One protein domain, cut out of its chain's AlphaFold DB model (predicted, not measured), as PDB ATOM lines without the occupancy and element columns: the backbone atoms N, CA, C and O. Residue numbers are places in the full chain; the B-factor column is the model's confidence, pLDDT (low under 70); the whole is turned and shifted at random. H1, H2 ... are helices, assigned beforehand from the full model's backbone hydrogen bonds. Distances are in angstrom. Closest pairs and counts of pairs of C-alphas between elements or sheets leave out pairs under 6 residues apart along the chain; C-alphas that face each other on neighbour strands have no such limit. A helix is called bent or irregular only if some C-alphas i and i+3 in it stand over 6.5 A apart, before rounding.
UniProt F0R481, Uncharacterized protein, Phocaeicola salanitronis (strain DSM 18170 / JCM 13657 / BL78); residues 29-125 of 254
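This is residues 29 to 125 of the 254 residues of an uncharacterized protein of Phocaeicola salanitronis (strain DSM 18170 / JCM 13657 / BL78) (UniProt F0R481). One long helix, H3, makes the long axis; H4 folds back along it as a helical hairpin, and H1 runs beside its residues 85 to 93. H2 crosses near the other end of H3, short H5 packs on residues 38 to 39 of H1, and residues 62 to 67 stick out. The 97 printed residues hold five named helices, H1 to H5 in chain order, and no named strand; the class is all helix. The whole is compact, with a radius of gyration of the C-alphas of 13.8 A, and elongated, spanning 40 by 25 by 21 A.

H3, residues 71 to 94, is 35.1 A long, from C-alpha 71 at (52.882, -105.928, 12.135) to C-alpha 94 at (39.264, -134.349, 27.678). H4, residues 97 to 112, measures 20.6 A; it is irregular, C-alphas 106 and 109 being 7.8 A apart, with a kink of 54 degrees near residue 106. H1, residues 29 to 40, begins at C-alpha 29 (31.039, -137.839, 19.759) and measures 16.5 A. H2, residues 47 to 63, measures 25.1 A and has a kink of 38 degrees near residue 55. H5, residues 119 to 125, measures 9.8 A.

H3 and H4 touch, closest at the C-alphas of Leu 91 and Leu 100, 5.6 A, at a shallow tilt of 19 degrees, opposite ways. H1 touches H3, C-alphas of Val 36 and Ile 89 closest at 5.7 A, at a shallow tilt of 12 degrees, opposite ways. H1 and H4 are apart. H5 touches H1, C-alphas of Thr 38 and Ala 124 closest at 6.1 A, at a steep tilt of 44 degrees. H2 is close to H3 but not clearly touching, about perpendicular at 79 degrees; the C-alphas of Asn 54 and Tyr 74 are closest, 7.9 A. Every O i to N i+4 pair is within hydrogen-bond range in H1, H3 and H5, against 9 of 13 in H2 and 10 of 12 in H4.

The C-alphas farthest apart, of Lys 29 and Glu 68, are 42.8 A apart. The printed part has no cut; the link from H3 to H4 is tight and the others are short. Mean pLDDT of the printed part is 84.5; residues 47 to 52, 54 to 71 and 73 are under 70.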
ATOM      1  N   LYS A  29      29.946-137.570  20.699       92.00
ATOM      2  CA  LYS A  29      31.039-137.839  19.759       92.00
ATOM      3  C   LYS A  29      31.004-136.835  18.604       92.00
ATOM      4  O   LYS A  29      32.040-136.296  18.229       92.00
ATOM      5  N   GLU A  30      29.805-136.560  18.109       93.38
ATOM      6  CA  GLU A  30      29.536-135.617  17.029       93.38
ATOM      7  C   GLU A  30      29.938-134.192  17.431       93.38
ATOM      8  O   GLU A  30      30.598-133.506  16.656       93.38
ATOM      9  N   GLU A  31      29.621-133.773  18.662       94.50
ATOM     10  CA  GLU A  31      30.026-132.465  19.192       94.50
ATOM     11  C   GLU A  31      31.550-132.344  19.276       94.50
ATOM     12  O   GLU A  31      32.108-131.339  18.850       94.50
ATOM     13  N   ARG A  32      32.253-133.382  19.752       95.06
ATOM     14  CA  ARG A  32      33.726-133.365  19.798       95.06
ATOM     15  C   ARG A  32      34.345-133.235  18.415       95.06
ATOM     16  O   ARG A  32      35.214-132.392  18.228       95.06
ATOM     17  N   GLU A  33      33.894-134.037  17.454       96.50
ATOM     18  CA  GLU A  33      34.380-133.962  16.072       96.50
ATOM     19  C   GLU A  33      34.106-132.579  15.468       96.50
ATOM     20  O   GLU A  33      35.004-131.966  14.892       96.50
ATOM     21  N   GLN A  34      32.900-132.039  15.661       97.12
ATOM     22  CA  GLN A  34      32.545-130.699  15.199       97.12
ATOM     23  C   GLN A  34      33.422-129.614  15.837       97.12
ATOM     24  O   GLN A  34      33.876-128.709  15.132       97.12
ATOM     25  N   TYR A  35      33.661-129.675  17.148       97.44
ATOM     26  CA  TYR A  35      34.428-128.655  17.869       97.44
ATOM     27  C   TYR A  35      35.903-128.703  17.479       97.44
ATOM     28  O   TYR A  35      36.480-127.659  17.184       97.44
ATOM     29  N   VAL A  36      36.494-129.897  17.367       97.62
ATOM     30  CA  VAL A  36      37.870-130.055  16.865       97.62
ATOM     31  C   VAL A  36      37.995-129.527  15.438       97.62
ATOM     32  O   VAL A  36      38.932-128.783  15.152       97.62
ATOM     33  N   ASN A  37      37.042-129.843  14.554       97.06
ATOM     34  CA  ASN A  37      37.049-129.338  13.180       97.06
ATOM     35  C   ASN A  37      36.951-127.810  13.136       97.06
ATOM     36  O   ASN A  37      37.701-127.177  12.402       97.06
ATOM     37  N   THR A  38      36.068-127.222  13.948       97.50
ATOM     38  CA  THR A  38      35.882-125.765  14.037       97.50
ATOM     39  C   THR A  38      37.146-125.073  14.538       97.50
ATOM     40  O   THR A  38      37.607-124.114  13.928       97.50
ATOM     41  N   LEU A  39      37.744-125.580  15.618       97.81
ATOM     42  CA  LEU A  39      38.985-125.050  16.184       97.81
ATOM     43  C   LEU A  39      40.146-125.163  15.189       97.81
ATOM     44  O   LEU A  39      40.905-124.215  15.014       97.81
ATOM     45  N   SER A  40      40.240-126.281  14.467       96.62
ATOM     46  CA  SER A  40      41.312-126.522  13.492       96.62
ATOM     47  C   SER A  40      41.306-125.547  12.310       96.62
ATOM     48  O   SER A  40      42.340-125.395  11.669       96.62
ATOM     49  N   LEU A  41      40.195-124.845  12.040       94.69
ATOM     50  CA  LEU A  41      40.138-123.777  11.027       94.69
ATOM     51  C   LEU A  41      41.080-122.605  11.339       94.69
ATOM     52  O   LEU A  41      41.402-121.822  10.448       94.69
ATOM     53  N   TYR A  42      41.501-122.476  12.597       93.56
ATOM     54  CA  TYR A  42      42.397-121.424  13.064       93.56
ATOM     55  C   TYR A  42      43.862-121.857  13.122       93.56
ATOM     56  O   TYR A  42      44.703-121.020  13.416       93.56
ATOM     57  N   LEU A  43      44.173-123.118  12.812       90.56
ATOM     58  CA  LEU A  43      45.550-123.594  12.711       90.56
ATOM     59  C   LEU A  43      46.114-123.326  11.312       90.56
ATOM     60  O   LEU A  43      45.383-123.352  10.323       90.56
ATOM     61  N   GLN A  44      47.437-123.161  11.227       74.38
ATOM     62  CA  GLN A  44      48.188-123.118   9.963       74.38
ATOM     63  C   GLN A  44      47.737-121.995   9.014       74.38
ATOM     64  O   GLN A  44      47.356-122.239   7.868       74.38
ATOM     65  N   ALA A  45      47.821-120.745   9.477       71.75
ATOM     66  CA  ALA A  45      47.592-119.582   8.624       71.75
ATOM     67  C   ALA A  45      48.530-119.587   7.401       71.75
ATOM     68  O   ALA A  45      49.749-119.462   7.536       71.75
ATOM     69  N   ASP A  46      47.967-119.714   6.197       70.38
ATOM     70  CA  ASP A  46      48.746-119.601   4.963       70.38
ATOM     71  C   ASP A  46      49.272-118.165   4.811       70.38
ATOM     72  O   ASP A  46      48.533-117.186   4.942       70.38
ATOM     73  N   SER A  47      50.553-118.046   4.470       65.12
ATOM     74  CA  SER A  47      51.222-116.818   4.044       65.12
ATOM     75  C   SER A  47      50.413-115.942   3.072       65.12
ATOM     76  O   SER A  47      50.479-114.715   3.173       65.12
ATOM     77  N   GLY A  48      49.616-116.537   2.175       66.50
ATOM     78  CA  GLY A  48      48.716-115.802   1.276       66.50
ATOM     79  C   GLY A  48      47.569-115.088   2.005       66.50
ATOM     80  O   GLY A  48      47.291-113.922   1.727       66.50
ATOM     81  N   LEU A  49      46.956-115.745   2.997       67.25
ATOM     82  CA  LEU A  49      45.871-115.185   3.816       67.25
ATOM     83  C   LEU A  49      46.369-114.072   4.746       67.25
ATOM     84  O   LEU A  49      45.677-113.073   4.935       67.25
ATOM     85  N   ILE A  50      47.582-114.217   5.286       69.62
ATOM     86  CA  ILE A  50      48.221-113.225   6.170       69.62
ATOM     87  C   ILE A  50      48.365-111.869   5.456       69.62
ATOM     88  O   ILE A  50      48.069-110.824   6.038       69.62
ATOM     89  N   ALA A  51      48.773-111.870   4.182       65.25
ATOM     90  CA  ALA A  51      48.958-110.646   3.403       65.25
ATOM     91  C   ALA A  51      47.629-109.939   3.070       65.25
ATOM     92  O   ALA A  51      47.548-108.714   3.162       65.25
ATOM     93  N   GLU A  52      46.582-110.697   2.726       65.06
ATOM     94  CA  GLU A  52      45.251-110.146   2.425       65.06
ATOM     95  C   GLU A  52      44.537-109.615   3.677       65.06
ATOM     96  O   GLU A  52      43.828-108.609   3.620       65.06
ATOM     97  N   ARG A  53      44.725-110.269   4.828       70.88
ATOM     98  CA  ARG A  53      43.955-109.980   6.049       70.88
ATOM     99  C   ARG A  53      44.586-108.937   6.958       70.88
ATOM    100  O   ARG A  53      43.868-108.356   7.769       70.88
ATOM    101  N   ASN A  54      45.857-108.589   6.754       66.12
ATOM    102  CA  ASN A  54      46.468-107.451   7.441       66.12
ATOM    103  C   ASN A  54      45.704-106.139   7.152       66.12
ATOM    104  O   ASN A  54      45.488-105.336   8.052       66.12
ATOM    105  N   GLN A  55      45.185-105.942   5.931       64.94
ATOM    106  CA  GLN A  55      44.383-104.749   5.606       64.94
ATOM    107  C   GLN A  55      43.075-104.668   6.412       64.94
ATOM    108  O   GLN A  55      42.718-103.588   6.884       64.94
ATOM    109  N   PHE A  56      42.390-105.797   6.623       66.25
ATOM    110  CA  PHE A  56      41.198-105.853   7.476       66.25
ATOM    111  C   PHE A  56      41.549-105.668   8.959       66.25
ATOM    112  O   PHE A  56      40.866-104.926   9.661       66.25
ATOM    113  N   PHE A  57      42.650-106.256   9.428       69.00
ATOM    114  CA  PHE A  57      43.142-106.046  10.792       69.00
ATOM    115  C   PHE A  57      43.397-104.557  11.085       69.00
ATOM    116  O   PHE A  57      42.960-104.044  12.113       69.00
ATOM    117  N   GLN A  58      43.989-103.823  10.138       67.19
ATOM    118  CA  GLN A  58      44.174-102.370  10.248       67.19
ATOM    119  C   GLN A  58      42.847-101.584  10.255       67.19
ATOM    120  O   GLN A  58      42.765-100.521  10.870       67.19
ATOM    121  N   PHE A  59      41.792-102.080   9.596       67.62
ATOM    122  CA  PHE A  59      40.444-101.503   9.692       67.62
ATOM    123  C   PHE A  59      39.807-101.768  11.066       67.62
ATOM    124  O   PHE A  59      39.244-100.848  11.663       67.62
ATOM    125  N   LEU A  60      39.939-102.995  11.580       65.44
ATOM    126  CA  LEU A  60      39.477-103.397  12.911       65.44
ATOM    127  C   LEU A  60      40.120-102.539  14.001       65.44
ATOM    128  O   LEU A  60      39.397-101.970  14.814       65.44
ATOM    129  N   LEU A  61      41.449-102.375  13.974       65.06
ATOM    130  CA  LEU A  61      42.203-101.568  14.945       65.06
ATOM    131  C   LEU A  61      41.672-100.133  15.068       65.06
ATOM    132  O   LEU A  61      41.580 -99.614  16.176       65.06
ATOM    133  N   LYS A  62      41.247 -99.517  13.956       66.12
ATOM    134  CA  LYS A  62      40.654 -98.167  13.950       66.12
ATOM    135  C   LYS A  62      39.294 -98.082  14.648       66.12
ATOM    136  O   LYS A  62      38.888 -96.985  15.014       66.12
ATOM    137  N   HIS A  63      38.584 -99.199  14.787       63.19
ATOM    138  CA  HIS A  63      37.234 -99.248  15.357       63.19
ATOM    139  C   HIS A  63      37.198 -99.785  16.789       63.19
ATOM    140  O   HIS A  63      36.252 -99.486  17.512       63.19
ATOM    141  N   ILE A  64      38.205-100.556  17.213       52.03
ATOM    142  CA  ILE A  64      38.256-101.161  18.556       52.03
ATOM    143  C   ILE A  64      39.023-100.325  19.594       52.03
ATOM    144  O   ILE A  64      39.281-100.827  20.684       52.03
ATOM    145  N   ASP A  65      39.379 -99.074  19.272       51.03
ATOM    146  CA  ASP A  65      40.086 -98.127  20.160       51.03
ATOM    147  C   ASP A  65      41.325 -98.756  20.842       51.03
ATOM    148  O   ASP A  65      41.628 -98.527  22.013       51.03
ATOM    149  N   ALA A  66      42.023 -99.630  20.109       55.69
ATOM    150  CA  ALA A  66      43.221-100.300  20.590       55.69
ATOM    151  C   ALA A  66      44.454 -99.428  20.321       55.69
ATOM    152  O   ALA A  66      44.554 -98.812  19.259       55.69
ATOM    153  N   GLU A  67      45.410 -99.421  21.261       57.56
ATOM    154  CA  GLU A  67      46.755 -98.870  21.031       57.56
ATOM    155  C   GLU A  67      47.300 -99.367  19.684       57.56
ATOM    156  O   GLU A  67      47.050-100.518  19.325       57.56
ATOM    157  N   GLU A  68      48.005 -98.511  18.930       56.78
ATOM    158  CA  GLU A  68      48.536 -98.840  17.599       56.78
ATOM    159  C   GLU A  68      49.322-100.159  17.635       56.78
ATOM    160  O   GLU A  68      50.480-100.209  18.052       56.78
ATOM    161  N   LYS A  69      48.680-101.248  17.203       62.72
ATOM    162  CA  LYS A  69      49.309-102.563  17.115       62.72
ATOM    163  C   LYS A  69      49.988-102.691  15.760       62.72
ATOM    164  O   LYS A  69      49.351-102.522  14.717       62.72
ATOM    165  N   ASP A  70      51.282-102.973  15.773       63.59
ATOM    166  CA  ASP A  70      52.093-103.067  14.564       63.59
ATOM    167  C   ASP A  70      52.047-104.471  13.924       63.59
ATOM    168  O   ASP A  70      51.361-105.394  14.371       63.59
ATOM    169  N   SER A  71      52.789-104.641  12.827       63.22
ATOM    170  CA  SER A  71      52.882-105.928  12.135       63.22
ATOM    171  C   SER A  71      53.588-107.015  12.959       63.22
ATOM    172  O   SER A  71      53.418-108.191  12.639       63.22
ATOM    173  N   ALA A  72      54.385-106.658  13.972       70.50
ATOM    174  CA  ALA A  72      55.036-107.627  14.848       70.50
ATOM    175  C   ALA A  72      54.013-108.223  15.819       70.50
ATOM    176  O   ALA A  72      53.924-109.446  15.915       70.50
ATOM    177  N   TYR A  73      53.146-107.386  16.400       69.69
ATOM    178  CA  TYR A  73      52.001-107.850  17.185       69.69
ATOM    179  C   TYR A  73      51.110-108.811  16.387       69.69
ATOM    180  O   TYR A  73      50.665-109.831  16.907       69.69
ATOM    181  N   TYR A  74      50.867-108.521  15.103       71.12
ATOM    182  CA  TYR A  74      50.054-109.394  14.249       71.12
ATOM    183  C   TYR A  74      50.661-110.798  14.096       71.12
ATOM    184  O   TYR A  74      49.950-111.794  14.209       71.12
ATOM    185  N   MET A  75      51.979-110.888  13.896       75.19
ATOM    186  CA  MET A  75      52.680-112.171  13.778       75.19
ATOM    187  C   MET A  75      52.789-112.911  15.118       75.19
ATOM    188  O   MET A  75      52.648-114.133  15.151       75.19
ATOM    189  N   GLU A  76      53.003-112.193  16.222       83.69
ATOM    190  CA  GLU A  76      52.992-112.770  17.573       83.69
ATOM    191  C   GLU A  76      51.619-113.358  17.915       83.69
ATOM    192  O   GLU A  76      51.534-114.468  18.445       83.69
ATOM    193  N   ASN A  77      50.543-112.665  17.533       85.75
ATOM    194  CA  ASN A  77      49.181-113.144  17.735       85.75
ATOM    195  C   ASN A  77      48.894-114.444  16.966       85.75
ATOM    196  O   ASN A  77      48.186-115.299  17.484       85.75
ATOM    197  N   ILE A  78      49.462-114.638  15.769       87.12
ATOM    198  CA  ILE A  78      49.305-115.894  15.009       87.12
ATOM    199  C   ILE A  78      49.858-117.083  15.807       87.12
ATOM    200  O   ILE A  78      49.149-118.058  16.040       87.12
ATOM    201  N   ALA A  79      51.100-116.984  16.291       88.69
ATOM    202  CA  ALA A  79      51.719-118.061  17.069       88.69
ATOM    203  C   ALA A  79      51.015-118.300  18.420       88.69
ATOM    204  O   ALA A  79      50.918-119.438  18.896       88.69
ATOM    205  N   HIS A  80      50.517-117.227  19.040       92.62
ATOM    206  CA  HIS A  80      49.722-117.303  20.263       92.62
ATOM    207  C   HIS A  80      48.404-118.047  20.033       92.62
ATOM    208  O   HIS A  80      48.116-119.010  20.745       92.62
ATOM    209  N   VAL A  81      47.642-117.668  19.003       94.00
ATOM    210  CA  VAL A  81      46.370-118.320  18.661       94.00
ATOM    211  C   VAL A  81      46.585-119.791  18.312       94.00
ATOM    212  O   VAL A  81      45.847-120.622  18.832       94.00
ATOM    213  N   ASP A  82      47.625-120.154  17.556       93.19
ATOM    214  CA  ASP A  82      47.964-121.566  17.302       93.19
ATOM    215  C   ASP A  82      48.100-122.366  18.616       93.19
ATOM    216  O   ASP A  82      47.554-123.464  18.763       93.19
ATOM    217  N   SER A  83      48.777-121.792  19.617       95.19
ATOM    218  CA  SER A  83      48.954-122.419  20.935       95.19
ATOM    219  C   SER A  83      47.635-122.535  21.708       95.19
ATOM    220  O   SER A  83      47.342-123.586  22.288       95.19
ATOM    221  N   VAL A  84      46.817-121.479  21.690       97.88
ATOM    222  CA  VAL A  84      45.478-121.454  22.305       97.88
ATOM    223  C   VAL A  84      44.575-122.519  21.686       97.88
ATOM    224  O   VAL A  84      43.902-123.254  22.407       97.88
ATOM    225  N   ILE A  85      44.581-122.646  20.361       98.12
ATOM    226  CA  ILE A  85      43.733-123.588  19.630       98.12
ATOM    227  C   ILE A  85      44.143-125.034  19.921       98.12
ATOM    228  O   ILE A  85      43.275-125.876  20.158       98.12
ATOM    229  N   HIS A  86      45.442-125.332  20.011       98.00
ATOM    230  CA  HIS A  86      45.902-126.647  20.465       98.00
ATOM    231  C   HIS A  86      45.458-126.967  21.900       98.00
ATOM    232  O   HIS A  86      45.015-128.088  22.167       98.00
ATOM    233  N   ALA A  87      45.524-125.996  22.815       98.25
ATOM    234  CA  ALA A  87      45.022-126.175  24.176       98.25
ATOM    235  C   ALA A  87      43.500-126.411  24.197       98.25
ATOM    236  O   ALA A  87      43.029-127.320  24.882       98.25
ATOM    237  N   ALA A  88      42.738-125.656  23.402       98.25
ATOM    238  CA  ALA A  88      41.293-125.812  23.262       98.25
ATOM    239  C   ALA A  88      40.912-127.200  22.719       98.25
ATOM    240  O   ALA A  88      40.031-127.852  23.280       98.25
ATOM    241  N   ILE A  89      41.611-127.700  21.694       98.25
ATOM    242  CA  ILE A  89      41.416-129.062  21.167       98.25
ATOM    243  C   ILE A  89      41.655-130.103  22.266       98.25
ATOM    244  O   ILE A  89      40.816-130.980  22.472       98.25
ATOM    245  N   GLY A  90      42.734-129.964  23.042       97.69
ATOM    246  CA  GLY A  90      43.001-130.852  24.175       97.69
ATOM    247  C   GLY A  90      41.876-130.848  25.221       97.69
ATOM    248  O   GLY A  90      41.522-131.899  25.754       97.69
ATOM    249  N   LEU A  91      41.261-129.691  25.489       97.62
ATOM    250  CA  LEU A  91      40.116-129.577  26.403       97.62
ATOM    251  C   LEU A  91      38.847-130.236  25.840       97.62
ATOM    252  O   LEU A  91      38.112-130.877  26.598       97.62
ATOM    253  N   VAL A  92      38.613-130.152  24.525       96.88
ATOM    254  CA  VAL A  92      37.526-130.879  23.842       96.88
ATOM    255  C   VAL A  92      37.715-132.391  23.980       96.88
ATOM    256  O   VAL A  92      36.779-133.098  24.357       96.88
ATOM    257  N   GLU A  93      38.924-132.896  23.728       94.38
ATOM    258  CA  GLU A  93      39.253-134.326  23.829       94.38
ATOM    259  C   GLU A  93      39.088-134.864  25.258       94.38
ATOM    260  O   GLU A  93      38.602-135.981  25.458       94.38
ATOM    261  N   GLN A  94      39.435-134.046  26.254       93.88
ATOM    262  CA  GLN A  94      39.264-134.349  27.678       93.88
ATOM    263  C   GLN A  94      37.808-134.222  28.158       93.88
ATOM    264  O   GLN A  94      37.498-134.664  29.265       93.88
ATOM    265  N   GLY A  95      36.915-133.628  27.361       92.62
ATOM    266  CA  GLY A  95      35.535-133.346  27.761       92.62
ATOM    267  C   GLY A  95      35.413-132.246  28.821       92.62
ATOM    268  O   GLY A  95      34.440-132.230  29.576       92.62
ATOM    269  N   ASN A  96      36.400-131.350  28.912       93.75
ATOM    270  CA  ASN A  96      36.462-130.293  29.920       93.75
ATOM    271  C   ASN A  96      35.830-128.995  29.399       93.75
ATOM    272  O   ASN A  96      36.518-128.069  28.967       93.75
ATOM    273  N   MET A  97      34.496-128.958  29.422       94.56
ATOM    274  CA  MET A  97      33.701-127.855  28.879       94.56
ATOM    275  C   MET A  97      33.956-126.517  29.575       94.56
ATOM    276  O   MET A  97      34.091-125.508  28.891       94.56
ATOM    277  N   ASP A  98      34.045-126.497  30.905       92.81
ATOM    278  CA  ASP A  98      34.148-125.245  31.663       92.81
ATOM    279  C   ASP A  98      35.479-124.533  31.384       92.81
ATOM    280  O   ASP A  98      35.509-123.328  31.120       92.81
ATOM    281  N   ASN A  99      36.583-125.289  31.361       96.25
ATOM    282  CA  ASN A  99      37.888-124.736  31.003       96.25
ATOM    283  C   ASN A  99      37.955-124.361  29.518       96.25
ATOM    284  O   ASN A  99      38.591-123.362  29.190       96.25
ATOM    285  N   LEU A 100      37.313-125.131  28.628       97.62
ATOM    286  CA  LEU A 100      37.234-124.792  27.204       97.62
ATOM    287  C   LEU A 100      36.531-123.449  27.010       97.62
ATOM    288  O   LEU A 100      37.062-122.573  26.336       97.62
ATOM    289  N   LEU A 101      35.356-123.284  27.618       96.38
ATOM    290  CA  LEU A 101      34.577-122.058  27.509       96.38
ATOM    291  C   LEU A 101      35.354-120.866  28.070       96.38
ATOM    292  O   LEU A 101      35.493-119.858  27.388       96.38
ATOM    293  N   THR A 102      35.943-121.024  29.257       96.94
ATOM    294  CA  THR A 102      36.762-119.981  29.893       96.94
ATOM    295  C   THR A 102      37.929-119.552  29.002       96.94
ATOM    296  O   THR A 102      38.138-118.356  28.805       96.94
ATOM    297  N   LEU A 103      38.668-120.512  28.435       98.25
ATOM    298  CA  LEU A 103      39.792-120.233  27.537       98.25
ATOM    299  C   LEU A 103      39.333-119.461  26.296       98.25
ATOM    300  O   LEU A 103      39.924-118.443  25.948       98.25
ATOM    301  N   LEU A 104      38.265-119.924  25.643       97.81
ATOM    302  CA  LEU A 104      37.767-119.299  24.420       97.81
ATOM    303  C   LEU A 104      37.220-117.893  24.662       97.81
ATOM    304  O   LEU A 104      37.384-117.035  23.802       97.81
ATOM    305  N   GLU A 105      36.598-117.631  25.811       95.31
ATOM    306  CA  GLU A 105      36.132-116.288  26.166       95.31
ATOM    307  C   GLU A 105      37.285-115.318  26.425       95.31
ATOM    308  O   GLU A 105      37.239-114.177  25.964       95.31
ATOM    309  N   GLN A 106      38.322-115.771  27.132       96.00
ATOM    310  CA  GLN A 106      39.511-114.965  27.420       96.00
ATOM    311  C   GLN A 106      40.290-114.629  26.145       96.00
ATOM    312  O   GLN A 106      40.751-113.502  25.978       96.00
ATOM    313  N   GLU A 107      40.387-115.588  25.226       95.81
ATOM    314  CA  GLU A 107      41.200-115.475  24.012       95.81
ATOM    315  C   GLU A 107      40.416-115.006  22.782       95.81
ATOM    316  O   GLU A 107      40.973-114.869  21.691       95.81
ATOM    317  N   ARG A 108      39.123-114.714  22.944       92.12
ATOM    318  CA  ARG A 108      38.200-114.420  21.843       92.12
ATOM    319  C   ARG A 108      38.706-113.319  20.913       92.12
ATOM    320  O   ARG A 108      38.695-113.491  19.700       92.12
ATOM    321  N   TYR A 109      39.205-112.215  21.468       86.81
ATOM    322  CA  TYR A 109      39.729-111.101  20.670       86.81
ATOM    323  C   TYR A 109      41.005-111.455  19.896       86.81
ATOM    324  O   TYR A 109      41.189-110.975  18.779       86.81
ATOM    325  N   ASN A 110      41.865-112.309  20.454       89.12
ATOM    326  CA  ASN A 110      43.071-112.779  19.771       89.12
ATOM    327  C   ASN A 110      42.700-113.700  18.600       89.12
ATOM    328  O   ASN A 110      43.219-113.531  17.496       89.12
ATOM    329  N   ILE A 111      41.732-114.600  18.810       93.19
ATOM    330  CA  ILE A 111      41.178-115.481  17.769       93.19
ATOM    331  C   ILE A 111      40.521-114.653  16.656       93.19
ATOM    332  O   ILE A 111      40.761-114.890  15.476       93.19
ATOM    333  N   TYR A 112      39.746-113.635  17.014       89.00
ATOM    334  CA  TYR A 112      39.106-112.718  16.074       89.00
ATOM    335  C   TYR A 112      40.084-111.897  15.232       89.00
ATOM    336  O   TYR A 112      39.818-111.630  14.059       89.00
ATOM    337  N   ALA A 113      41.224-111.527  15.812       83.75
ATOM    338  CA  ALA A 113      42.309-110.849  15.113       83.75
ATOM    339  C   ALA A 113      43.136-111.791  14.215       83.75
ATOM    340  O   ALA A 113      43.995-111.323  13.466       83.75
ATOM    341  N   HIS A 114      42.914-113.105  14.284       87.88
ATOM    342  CA  HIS A 114      43.683-114.084  13.529       87.88
ATOM    343  C   HIS A 114      43.384-114.003  12.015       87.88
ATOM    344  O   HIS A 114      42.220-113.877  11.632       87.88
ATOM    345  N   PRO A 115      44.381-114.146  11.117       84.88
ATOM    346  CA  PRO A 115      44.179-114.171   9.659       84.88
ATOM    347  C   PRO A 115      43.161-115.212   9.181       84.88
ATOM    348  O   PRO A 115      42.472-114.983   8.188       84.88
ATOM    349  N   CYS A 116      43.041-116.347   9.875       90.06
ATOM    350  CA  CYS A 116      42.050-117.365   9.522       90.06
ATOM    351  C   CYS A 116      40.618-116.993   9.933       90.06
ATOM    352  O   CYS A 116      39.695-117.693   9.526       90.06
ATOM    353  N   ASN A 117      40.393-115.923  10.702       90.06
ATOM    354  CA  ASN A 117      39.053-115.479  11.076       90.06
ATOM    355  C   ASN A 117      38.363-114.760   9.904       90.06
ATOM    356  O   ASN A 117      38.196-113.544   9.902       90.06
ATOM    357  N   ASN A 118      38.000-115.507   8.863       88.31
ATOM    358  CA  ASN A 118      37.060-115.045   7.844       88.31
ATOM    359  C   ASN A 118      35.608-115.233   8.332       88.31
ATOM    360  O   ASN A 118      35.375-115.867   9.358       88.31
ATOM    361  N   ILE A 119      34.629-114.705   7.590       88.69
ATOM    362  CA  ILE A 119      33.206-114.771   7.972       88.69
ATOM    363  C   ILE A 119      32.714-116.209   8.197       88.69
ATOM    364  O   ILE A 119      32.001-116.460   9.163       88.69
ATOM    365  N   ASP A 120      33.104-117.166   7.356       90.38
ATOM    366  CA  ASP A 120      32.632-118.549   7.487       90.38
ATOM    367  C   ASP A 120      33.223-119.230   8.735       90.38
ATOM    368  O   ASP A 120      32.512-119.909   9.482       90.38
ATOM    369  N   ASN A 121      34.509-118.996   9.005       94.12
ATOM    370  CA  ASN A 121      35.205-119.516  10.182       94.12
ATOM    371  C   ASN A 121      34.705-118.862  11.479       94.12
ATOM    372  O   ASN A 121      34.596-119.533  12.508       94.12
ATOM    373  N   GLU A 122      34.362-117.574  11.433       94.50
ATOM    374  CA  GLU A 122      33.723-116.868  12.542       94.50
ATOM    375  C   GLU A 122      32.338-117.451  12.834       94.50
ATOM    376  O   GLU A 122      32.039-117.771  13.980       94.50
ATOM    377  N   ILE A 123      31.504-117.651  11.808       94.25
ATOM    378  CA  ILE A 123      30.173-118.253  11.963       94.25
ATOM    379  C   ILE A 123      30.290-119.655  12.574       94.25
ATOM    380  O   ILE A 123      29.521-120.004  13.473       94.25
ATOM    381  N   ALA A 124      31.259-120.463  12.133       96.50
ATOM    382  CA  ALA A 124      31.515-121.776  12.720       96.50
ATOM    383  C   ALA A 124      31.895-121.673  14.210       96.50
ATOM    384  O   ALA A 124      31.320-122.384  15.041       96.50
ATOM    385  N   LEU A 125      32.793-120.746  14.561       97.81
ATOM    386  CA  LEU A 125      33.194-120.475  15.945       97.81
ATOM    387  C   LEU A 125      32.015-119.990  16.800       97.81
ATOM    388  O   LEU A 125      31.812-120.491  17.905       97.81
TER     389      LEU A 125